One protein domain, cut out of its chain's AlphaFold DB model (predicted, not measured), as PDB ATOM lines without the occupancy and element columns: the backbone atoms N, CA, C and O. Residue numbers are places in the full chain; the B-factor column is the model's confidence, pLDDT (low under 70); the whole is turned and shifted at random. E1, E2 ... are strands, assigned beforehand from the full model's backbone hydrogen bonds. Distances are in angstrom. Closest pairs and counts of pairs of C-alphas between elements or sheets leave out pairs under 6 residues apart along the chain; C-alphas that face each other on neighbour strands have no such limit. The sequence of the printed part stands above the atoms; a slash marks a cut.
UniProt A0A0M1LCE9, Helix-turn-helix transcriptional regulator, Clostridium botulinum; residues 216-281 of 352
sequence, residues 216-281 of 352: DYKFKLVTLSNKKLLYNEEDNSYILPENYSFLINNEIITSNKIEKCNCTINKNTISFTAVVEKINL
ATOM      1  N   ASP A 216       5.403 -22.256  38.485       86.56
ATOM      2  CA  ASP A 216       6.501 -21.696  37.716       86.56
ATOM      3  C   ASP A 216       6.549 -22.361  36.338       86.56
ATOM      4  O   ASP A 216       5.901 -23.384  36.086       86.56
ATOM      5  N   TYR A 217       7.321 -21.779  35.432       88.19
ATOM      6  CA  TYR A 217       7.444 -22.254  34.065       88.19
ATOM      7  C   TYR A 217       8.907 -22.312  33.662       88.19
ATOM      8  O   TYR A 217       9.676 -21.368  33.843       88.19
ATOM      9  N   LYS A 218       9.297 -23.431  33.056       89.81
ATOM     10  CA  LYS A 218      10.590 -23.540  32.398       89.81
ATOM     11  C   LYS A 218      10.447 -23.052  30.974       89.81
ATOM     12  O   LYS A 218       9.588 -23.519  30.224       89.81
ATOM     13  N   PHE A 219      11.342 -22.155  30.600       92.75
ATOM     14  CA  PHE A 219      11.373 -21.567  29.277       92.75
ATOM     15  C   PHE A 219      12.595 -22.037  28.494       92.75
ATOM     16  O   PHE A 219      13.656 -22.303  29.062       92.75
ATOM     17  N   LYS A 220      12.451 -22.115  27.173       94.88
ATOM     18  CA  LYS A 220      13.541 -22.378  26.237       94.88
ATOM     19  C   LYS A 220      13.510 -21.333  25.135       94.88
ATOM     20  O   LYS A 220      12.471 -21.114  24.516       94.88
ATOM     21  N   LEU A 221      14.666 -20.731  24.867       95.12
ATOM     22  CA  LEU A 221      14.853 -19.928  23.667       95.12
ATOM     23  C   LEU A 221      14.892 -20.862  22.453       95.12
ATOM     24  O   LEU A 221      15.735 -21.760  22.370       95.12
ATOM     25  N   VAL A 222      13.966 -20.659  21.528       94.38
ATOM     26  CA  VAL A 222      13.899 -21.359  20.248       94.38
ATOM     27  C   VAL A 222      14.346 -20.389  19.169       94.38
ATOM     28  O   VAL A 222      13.840 -19.273  19.102       94.38
ATOM     29  N   THR A 223      15.278 -20.817  18.319       94.44
ATOM     30  CA  THR A 223      15.766 -20.026  17.187       94.44
ATOM     31  C   THR A 223      15.572 -20.810  15.899       94.44
ATOM     32  O   THR A 223      16.103 -21.908  15.745       94.44
ATOM     33  N   LEU A 224      14.827 -20.228  14.963       93.06
ATOM     34  CA  LEU A 224      14.509 -20.820  13.666       93.06
ATOM     35  C   LEU A 224      15.033 -19.942  12.531       93.06
ATOM     36  O   LEU A 224      15.166 -18.727  12.666       93.06
ATOM     37  N   SER A 225      15.308 -20.559  11.381       90.00
ATOM     38  CA  SER A 225      15.648 -19.828  10.157       90.00
ATOM     39  C   SER A 225      14.411 -19.121   9.608       90.00
ATOM     40  O   SER A 225      13.416 -19.779   9.306       90.00
ATOM     41  N   ASN A 226      14.476 -17.797   9.432       83.19
ATOM     42  CA  ASN A 226      13.341 -17.011   8.932       83.19
ATOM     43  C   ASN A 226      13.006 -17.323   7.462       83.19
ATOM     44  O   ASN A 226      11.863 -17.166   7.052       83.19
ATOM     45  N   LYS A 227      13.969 -17.842   6.687       81.06
ATOM     46  CA  LYS A 227      13.815 -18.146   5.253       81.06
ATOM     47  C   LYS A 227      12.781 -19.233   4.960       81.06
ATOM     48  O   LYS A 227      12.393 -19.397   3.810       81.06
ATOM     49  N   LYS A 228      12.405 -20.021   5.970       75.00
ATOM     50  CA  LYS A 228      11.485 -21.159   5.843       75.00
ATOM     51  C   LYS A 228      10.123 -20.913   6.491       75.00
ATOM     52  O   LYS A 228       9.288 -21.808   6.459       75.00
ATOM     53  N   LEU A 229       9.915 -19.751   7.108       85.81
ATOM     54  CA  LEU A 229       8.689 -19.453   7.842       85.81
ATOM     55  C   LEU A 229       7.764 -18.603   6.981       85.81
ATOM     56  O   LEU A 229       8.198 -17.625   6.374       85.81
ATOM     57  N   LEU A 230       6.490 -18.981   6.945       87.31
ATOM     58  CA  LEU A 230       5.455 -18.184   6.298       87.31
ATOM     59  C   LEU A 230       5.068 -17.037   7.234       87.31
ATOM     60  O   LEU A 230       4.851 -17.256   8.427       87.31
ATOM     61  N   TYR A 231       4.995 -15.825   6.695       89.69
ATOM     62  CA  TYR A 231       4.545 -14.639   7.418       89.69
ATOM     63  C   TYR A 231       3.134 -14.271   6.956       89.69
ATOM     64  O   TYR A 231       2.897 -14.165   5.753       89.69
ATOM     65  N   ASN A 232       2.212 -14.106   7.903       88.44
ATOM     66  CA  ASN A 232       0.863 -13.620   7.648       88.44
ATOM     67  C   ASN A 232       0.807 -12.110   7.926       88.44
ATOM     68  O   ASN A 232       0.993 -11.690   9.071       88.44
ATOM     69  N   GLU A 233       0.545 -11.311   6.890       86.31
ATOM     70  CA  GLU A 233       0.437  -9.853   7.010       86.31
ATOM     71  C   GLU A 233      -0.853  -9.405   7.710       86.31
ATOM     72  O   GLU A 233      -0.817  -8.409   8.427       86.31
ATOM     73  N   GLU A 234      -1.955 -10.151   7.566       86.44
ATOM     74  CA  GLU A 234      -3.256  -9.811   8.171       86.44
ATOM     75  C   GLU A 234      -3.211  -9.925   9.701       86.44
ATOM     76  O   GLU A 234      -3.683  -9.042  10.415       86.44
ATOM     77  N   ASP A 235      -2.556 -10.979  10.199       87.00
ATOM     78  CA  ASP A 235      -2.442 -11.288  11.631       87.00
ATOM     79  C   ASP A 235      -1.102 -10.815  12.240       87.00
ATOM     80  O   ASP A 235      -0.826 -11.093  13.407       87.00
ATOM     81  N   ASN A 236      -0.215 -10.189  11.451       92.44
ATOM     82  CA  ASN A 236       1.152  -9.795  11.843       92.44
ATOM     83  C   ASN A 236       1.919 -10.913  12.595       92.44
ATOM     84  O   ASN A 236       2.530 -10.691  13.648       92.44
ATOM     85  N   SER A 237       1.868 -12.142  12.072       92.75
ATOM     86  CA  SER A 237       2.370 -13.345  12.753       92.75
ATOM     87  C   SER A 237       3.161 -14.278  11.836       92.75
ATOM     88  O   SER A 237       3.005 -14.276  10.616       92.75
ATOM     89  N   TYR A 238       4.035 -15.090  12.430       92.31
ATOM     90  CA  TYR A 238       4.777 -16.145  11.742       92.31
ATOM     91  C   TYR A 238       4.138 -17.509  11.991       92.31
ATOM     92  O   TYR A 238       3.775 -17.828  13.125       92.31
ATOM     93  N   ILE A 239       4.074 -18.331  10.944       93.19
ATOM     94  CA  ILE A 239       3.702 -19.743  11.028       93.19
ATOM     95  C   ILE A 239       4.965 -20.567  11.280       93.19
ATOM     96  O   ILE A 239       5.902 -20.580  10.479       93.19
ATOM     97  N   LEU A 240       4.970 -21.246  12.416       92.81
ATOM     98  CA  LEU A 240       6.018 -22.106  12.934       92.81
ATOM     99  C   LEU A 240       5.883 -23.531  12.371       92.81
ATOM    100  O   LEU A 240       4.781 -23.954  12.011       92.81
ATOM    101  N   PRO A 241       6.989 -24.296  12.292       92.31
ATOM    102  CA  PRO A 241       6.989 -25.638  11.703       92.31
ATOM    103  C   PRO A 241       6.235 -26.677  12.546       92.31
ATOM    104  O   PRO A 241       5.865 -27.730  12.038       92.31
ATOM    105  N   GLU A 242       6.024 -26.387  13.826       93.56
ATOM    106  CA  GLU A 242       5.333 -27.234  14.792       93.56
ATOM    107  C   GLU A 242       4.628 -26.355  15.834       93.56
ATOM    108  O   GLU A 242       4.790 -25.130  15.851       93.56
ATOM    109  N   ASN A 243       3.835 -26.981  16.701       94.75
ATOM    110  CA  ASN A 243       3.204 -26.288  17.816       94.75
ATOM    111  C   ASN A 243       4.218 -26.021  18.931       94.75
ATOM    112  O   ASN A 243       4.917 -26.929  19.378       94.75
ATOM    113  N   TYR A 244       4.215 -24.796  19.444       94.62
ATOM    114  CA  TYR A 244       4.938 -24.409  20.648       94.62
ATOM    115  C   TYR A 244       3.950 -23.898  21.692       94.62
ATOM    116  O   TYR A 244       2.852 -23.448  21.366       94.62
ATOM    117  N   SER A 245       4.335 -23.993  22.960       94.69
ATOM    118  CA  SER A 245       3.558 -23.427  24.062       94.69
ATOM    119  C   SER A 245       4.123 -22.064  24.440       94.69
ATOM    120  O   SER A 245       5.329 -21.929  24.641       94.69
ATOM    121  N   PHE A 246       3.260 -21.064  24.555       92.25
ATOM    122  CA  PHE A 246       3.618 -19.686  24.888       92.25
ATOM    123  C   PHE A 246       2.911 -19.264  26.163       92.25
ATOM    124  O   PHE A 246       1.765 -19.649  26.371       92.25
ATOM    125  N   LEU A 247       3.575 -18.461  26.995       87.94
ATOM    126  CA  LEU A 247       2.924 -17.794  28.119       87.94
ATOM    127  C   LEU A 247       2.465 -16.412  27.651       87.94
ATOM    128  O   LEU A 247       3.290 -15.515  27.488       87.94
ATOM    129  N   ILE A 248       1.166 -16.251  27.418       84.69
ATOM    130  CA  ILE A 248       0.553 -14.995  26.973       84.69
ATOM    131  C   ILE A 248      -0.503 -14.623  28.009       84.69
ATOM    132  O   ILE A 248      -1.385 -15.421  28.298       84.69
ATOM    133  N   ASN A 249      -0.400 -13.431  28.604       82.06
ATOM    134  CA  ASN A 249      -1.336 -12.950  29.630       82.06
ATOM    135  C   ASN A 249      -1.573 -13.953  30.783       82.06
ATOM    136  O   ASN A 249      -2.698 -14.124  31.240       82.06
ATOM    137  N   ASN A 250      -0.508 -14.613  31.259       75.81
ATOM    138  CA  ASN A 250      -0.533 -15.686  32.270       75.81
ATOM    139  C   ASN A 250      -1.254 -16.987  31.866       75.81
ATOM    140  O   ASN A 250      -1.403 -17.880  32.702       75.81
ATOM    141  N   GLU A 251      -1.625 -17.153  30.599       83.06
ATOM    142  CA  GLU A 251      -2.189 -18.393  30.073       83.06
ATOM    143  C   GLU A 251      -1.198 -19.101  29.150       83.06
ATOM    144  O   GLU A 251      -0.444 -18.469  28.405       83.06
ATOM    145  N   ILE A 252      -1.182 -20.437  29.213       87.50
ATOM    146  CA  ILE A 252      -0.427 -21.234  28.248       87.50
ATOM    147  C   ILE A 252      -1.288 -21.419  27.008       87.50
ATOM    148  O   ILE A 252      -2.317 -22.093  27.059       87.50
ATOM    149  N   ILE A 253      -0.812 -20.887  25.888       91.19
ATOM    150  CA  ILE A 253      -1.421 -21.075  24.576       91.19
ATOM    151  C   ILE A 253      -0.498 -21.963  23.749       91.19
ATOM    152  O   ILE A 253       0.660 -21.619  23.513       91.19
ATOM    153  N   THR A 254      -1.007 -23.110  23.302       94.00
ATOM    154  CA  THR A 254      -0.299 -23.980  22.360       94.00
ATOM    155  C   THR A 254      -0.719 -23.627  20.942       94.00
ATOM    156  O   THR A 254      -1.890 -23.752  20.589       94.00
ATOM    157  N   SER A 255       0.232 -23.170  20.133       93.56
ATOM    158  CA  SER A 255      -0.030 -22.693  18.777       93.56
ATOM    159  C   SER A 255       1.184 -22.897  17.874       93.56
ATOM    160  O   SER A 255       2.329 -22.878  18.328       93.56
ATOM    161  N   ASN A 256       0.943 -23.056  16.576       93.94
ATOM    162  CA  ASN A 256       1.970 -22.944  15.543       93.94
ATOM    163  C   ASN A 256       2.066 -21.517  14.984       93.94
ATOM    164  O   ASN A 256       2.763 -21.298  14.003       93.94
ATOM    165  N   LYS A 257       1.360 -20.545  15.558       93.31
ATOM    166  CA  LYS A 257       1.458 -19.133  15.193       93.31
ATOM    167  C   LYS A 257       2.068 -18.342  16.338       93.31
ATOM    168  O   LYS A 257       1.684 -18.533  17.490       93.31
ATOM    169  N   ILE A 258       2.968 -17.423  16.004       91.75
ATOM    170  CA  ILE A 258       3.512 -16.452  16.953       91.75
ATOM    171  C   ILE A 258       3.462 -15.045  16.369       91.75
ATOM    172  O   ILE A 258       3.907 -14.800  15.247       91.75
ATOM    173  N   GLU A 259       2.913 -14.109  17.136       92.00
ATOM    174  CA  GLU A 259       2.890 -12.699  16.759       92.00
ATOM    175  C   GLU A 259       4.307 -12.132  16.669       92.00
ATOM    176  O   GLU A 259       5.195 -12.453  17.467       92.00
ATOM    177  N   LYS A 260       4.512 -11.229  15.709       90.25
ATOM    178  CA  LYS A 260       5.805 -10.593  15.458       90.25
ATOM    179  C   LYS A 260       6.374  -9.883  16.693       90.25
ATOM    180  O   LYS A 260       7.586  -9.894  16.886       90.25
ATOM    181  N   CYS A 261       5.518  -9.291  17.529       89.75
ATOM    182  CA  CYS A 261       5.907  -8.596  18.762       89.75
ATOM    183  C   CYS A 261       6.496  -9.530  19.835       89.75
ATOM    184  O   CYS A 261       7.288  -9.082  20.657       89.75
ATOM    185  N   ASN A 262       6.169 -10.826  19.790       89.69
ATOM    186  CA  ASN A 262       6.659 -11.838  20.729       89.69
ATOM    187  C   ASN A 262       7.957 -12.513  20.248       89.69
ATOM    188  O   ASN A 262       8.409 -13.505  20.823       89.69
ATOM    189  N   CYS A 263       8.564 -11.983  19.182       90.94
ATOM    190  CA  CYS A 263       9.755 -12.525  18.548       90.94
ATOM    191  C   CYS A 263      10.893 -11.501  18.504       90.94
ATOM    192  O   CYS A 263      10.685 -10.312  18.281       90.94
ATOM    193  N   THR A 264      12.131 -11.985  18.588       92.94
ATOM    194  CA  THR A 264      13.324 -11.235  18.177       92.94
ATOM    195  C   THR A 264      13.708 -11.641  16.758       92.94
ATOM    196  O   THR A 264      13.960 -12.820  16.495       92.94
ATOM    197  N   ILE A 265      13.760 -10.678  15.836       90.31
ATOM    198  CA  ILE A 265      14.051 -10.929  14.420       90.31
ATOM    199  C   ILE A 265      15.457 -10.437  14.092       90.31
ATOM    200  O   ILE A 265      15.761  -9.255  14.215       90.31
ATOM    201  N   ASN A 266      16.286 -11.354  13.603       89.00
ATOM    202  CA  ASN A 266      17.589 -11.071  13.018       89.00
ATOM    203  C   ASN A 266      17.552 -11.351  11.509       89.00
ATOM    204  O   ASN A 266      16.623 -11.972  10.993       89.00
ATOM    205  N   LYS A 267      18.605 -10.943  10.786       85.31
ATOM    206  CA  LYS A 267      18.673 -11.000   9.310       85.31
ATOM    207  C   LYS A 267      18.220 -12.340   8.705       85.31
ATOM    208  O   LYS A 267      17.518 -12.341   7.701       85.31
ATOM    209  N   ASN A 268      18.593 -13.464   9.323       90.00
ATOM    210  CA  ASN A 268      18.271 -14.815   8.841       90.00
ATOM    211  C   ASN A 268      17.517 -15.682   9.860       90.00
ATOM    212  O   ASN A 268      17.282 -16.862   9.596       90.00
ATOM    213  N   THR A 269      17.182 -15.154  11.037       92.94
ATOM    214  CA  THR A 269      16.606 -15.964  12.115       92.94
ATOM    215  C   THR A 269      15.502 -15.232  12.849       92.94
ATOM    216  O   THR A 269      15.507 -14.010  12.964       92.94
ATOM    217  N   ILE A 270      14.563 -16.010  13.367       93.00
ATOM    218  CA  ILE A 270      13.590 -15.573  14.357       93.00
ATOM    219  C   ILE A 270      13.882 -16.326  15.648       93.00
ATOM    220  O   ILE A 270      14.194 -17.517  15.609       93.00
ATOM    221  N   SER A 271      13.833 -15.635  16.781       94.25
ATOM    222  CA  SER A 271      13.966 -16.257  18.096       94.25
ATOM    223  C   SER A 271      12.789 -15.895  18.980       94.25
ATOM    224  O   SER A 271      12.341 -14.751  18.966       94.25
ATOM    225  N   PHE A 272      12.304 -16.857  19.751       93.62
ATOM    226  CA  PHE A 272      11.195 -16.670  20.678       93.62
ATOM    227  C   PHE A 272      11.335 -17.595  21.882       93.62
ATOM    228  O   PHE A 272      12.065 -18.589  21.853       93.62
ATOM    229  N   THR A 273      10.622 -17.264  22.950       94.25
ATOM    230  CA  THR A 273      10.640 -18.025  24.195       94.25
ATOM    231  C   THR A 273       9.441 -18.963  24.233       94.25
ATOM    232  O   THR A 273       8.299 -18.511  24.225       94.25
ATOM    233  N   ALA A 274       9.698 -20.267  24.289       93.75
ATOM    234  CA  ALA A 274       8.666 -21.284  24.444       93.75
ATOM    235  C   ALA A 274       8.644 -21.809  25.885       93.75
ATOM    236  O   ALA A 274       9.697 -22.029  26.491       93.75
ATOM    237  N   VAL A 275       7.450 -22.051  26.416       94.19
ATOM    238  CA  VAL A 275       7.237 -22.824  27.640       94.19
ATOM    239  C   VAL A 275       7.495 -24.288  27.310       94.19
ATOM    240  O   VAL A 275       6.844 -24.858  26.436       94.19
ATOM    241  N   VAL A 276       8.451 -24.897  28.002       93.19
ATOM    242  CA  VAL A 276       8.781 -26.320  27.832       93.19
ATOM    243  C   VAL A 276       8.264 -27.180  28.973       93.19
ATOM    244  O   VAL A 276       8.077 -28.377  28.792       93.19
ATOM    245  N   GLU A 277       8.030 -26.588  30.141       89.19
ATOM    246  CA  GLU A 277       7.574 -27.324  31.314       89.19
ATOM    247  C   GLU A 277       6.784 -26.404  32.241       89.19
ATOM    248  O   GLU A 277       7.189 -25.269  32.501       89.19
ATOM    249  N   LYS A 278       5.665 -26.913  32.756       88.12
ATOM    250  CA  LYS A 278       4.909 -26.306  33.851       88.12
ATOM    251  C   LYS A 278       5.354 -26.974  35.151       88.12
ATOM    252  O   LYS A 278       5.266 -28.193  35.266       88.12
ATOM    253  N   ILE A 279       5.823 -26.187  36.112       87.62
ATOM    254  CA  ILE A 279       6.394 -26.668  37.371       87.62
ATOM    255  C   ILE A 279       5.463 -26.264  38.510       87.62
ATOM    256  O   ILE A 279       5.240 -25.079  38.745       87.62
ATOM    257  N   ASN A 280       4.949 -27.244  39.254       89.50
ATOM    258  CA  ASN A 280       4.255 -26.962  40.507       89.50
ATOM    259  C   ASN A 280       5.296 -26.658  41.588       89.50
ATOM    260  O   ASN A 280       6.161 -27.484  41.894       89.50
ATOM    261  N   LEU A 281       5.228 -25.454  42.149       92.81
ATOM    262  CA  LEU A 281       6.120 -25.037  43.219       92.81
ATOM    263  C   LEU A 281       5.719 -25.715  44.527       92.81
ATOM    264  O   LEU A 281       4.545 -25.794  44.886       92.81
TER     265      LEU A 281
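This is residues 216 to 281 of the 352 residues of the protein "Helix-turn-helix transcriptional regulator" of Clostridium botulinum (UniProt A0A0M1LCE9). Two small antiparallel sheets of three strands lie face to face as a sandwich: a long ribbon of E1 and E6 with short E5 beside one end of E6, and a second sheet in which sharply bent E3 and E4 run side by side with short E2 at one edge. The two ends of the printed part lie together at one end of the long axis, where the ribbon of E1 and E6 ends. The printed part has 66 residues with six named strands, E1 to E6 in order along the chain, and no named helix; the class is all strand, and the sheet orders are E1, E6, E5 and E2, E3, E4. It is compact, with a radius of gyration of the C-alphas of 12.2 A, yet elongated in outline, spanning 39 by 22 by 19 A.

In the first sheet, E1 is residues 216 to 225, 29.1 A long, beginning at C-alpha 216 at (6.501, -21.696, 37.716). E6 is residues 269 to 280, 32.9 A, ending at C-alpha 280 at (4.255, -26.962, 40.507), and E5 is residues 264 to 266, 6.7 A. In the second sheet, E3 is residues 237 to 248, 14.4 A from first to last C-alpha, and bends by 129 degrees at residue 241, with C-alpha 241 at (6.989, -25.638, 11.703). E4 is residues 251 to 259, 15.3 A, and bends by 112 degrees at residue 256; E2 is residues 230 to 232, 6.6 A.

E6 is the inner strand of its sheet. E1 and E6 are antiparallel at 159 degrees, with N 220 and O 274 within hydrogen-bond range at 2.8 A. E5 and E6 form a hairpin, antiparallel at 151 degrees, with N 264 and O 271 at 2.8 A. In the sandwich, two sheets face to face, the facing parts are 10.1 A centre to centre and the strands of the one stand at 21 degrees to those of the other. E3 and E6 have 10 pairs of C-alphas within 8 A, the closest being those of Ser 245 and Val 275, 5.2 A apart. E1 and E3 are near each other, with 7 pairs within 10 A, while E1 and E4 are apart. E2, E3 and E4 form a meander, each strand the antiparallel neighbour of the one before. N 239 and O 230 of the hairpin E2 and E3 are 2.8 A apart, and N 246 and O 253 of the hairpin E3 and E4 are 2.9 A apart.

The C-alphas farthest apart, those of Glu 233 and Leu 281, are 39.7 A apart, while those of Asp 216 and Leu 281 are 6.4 A apart. The printed part has no cut, and its five links between strands are tight. The chain changes sheet at the links E1 to E2 and E4 to E5. The mean pLDDT of the printed part is 90.2, and no printed residue is under 70.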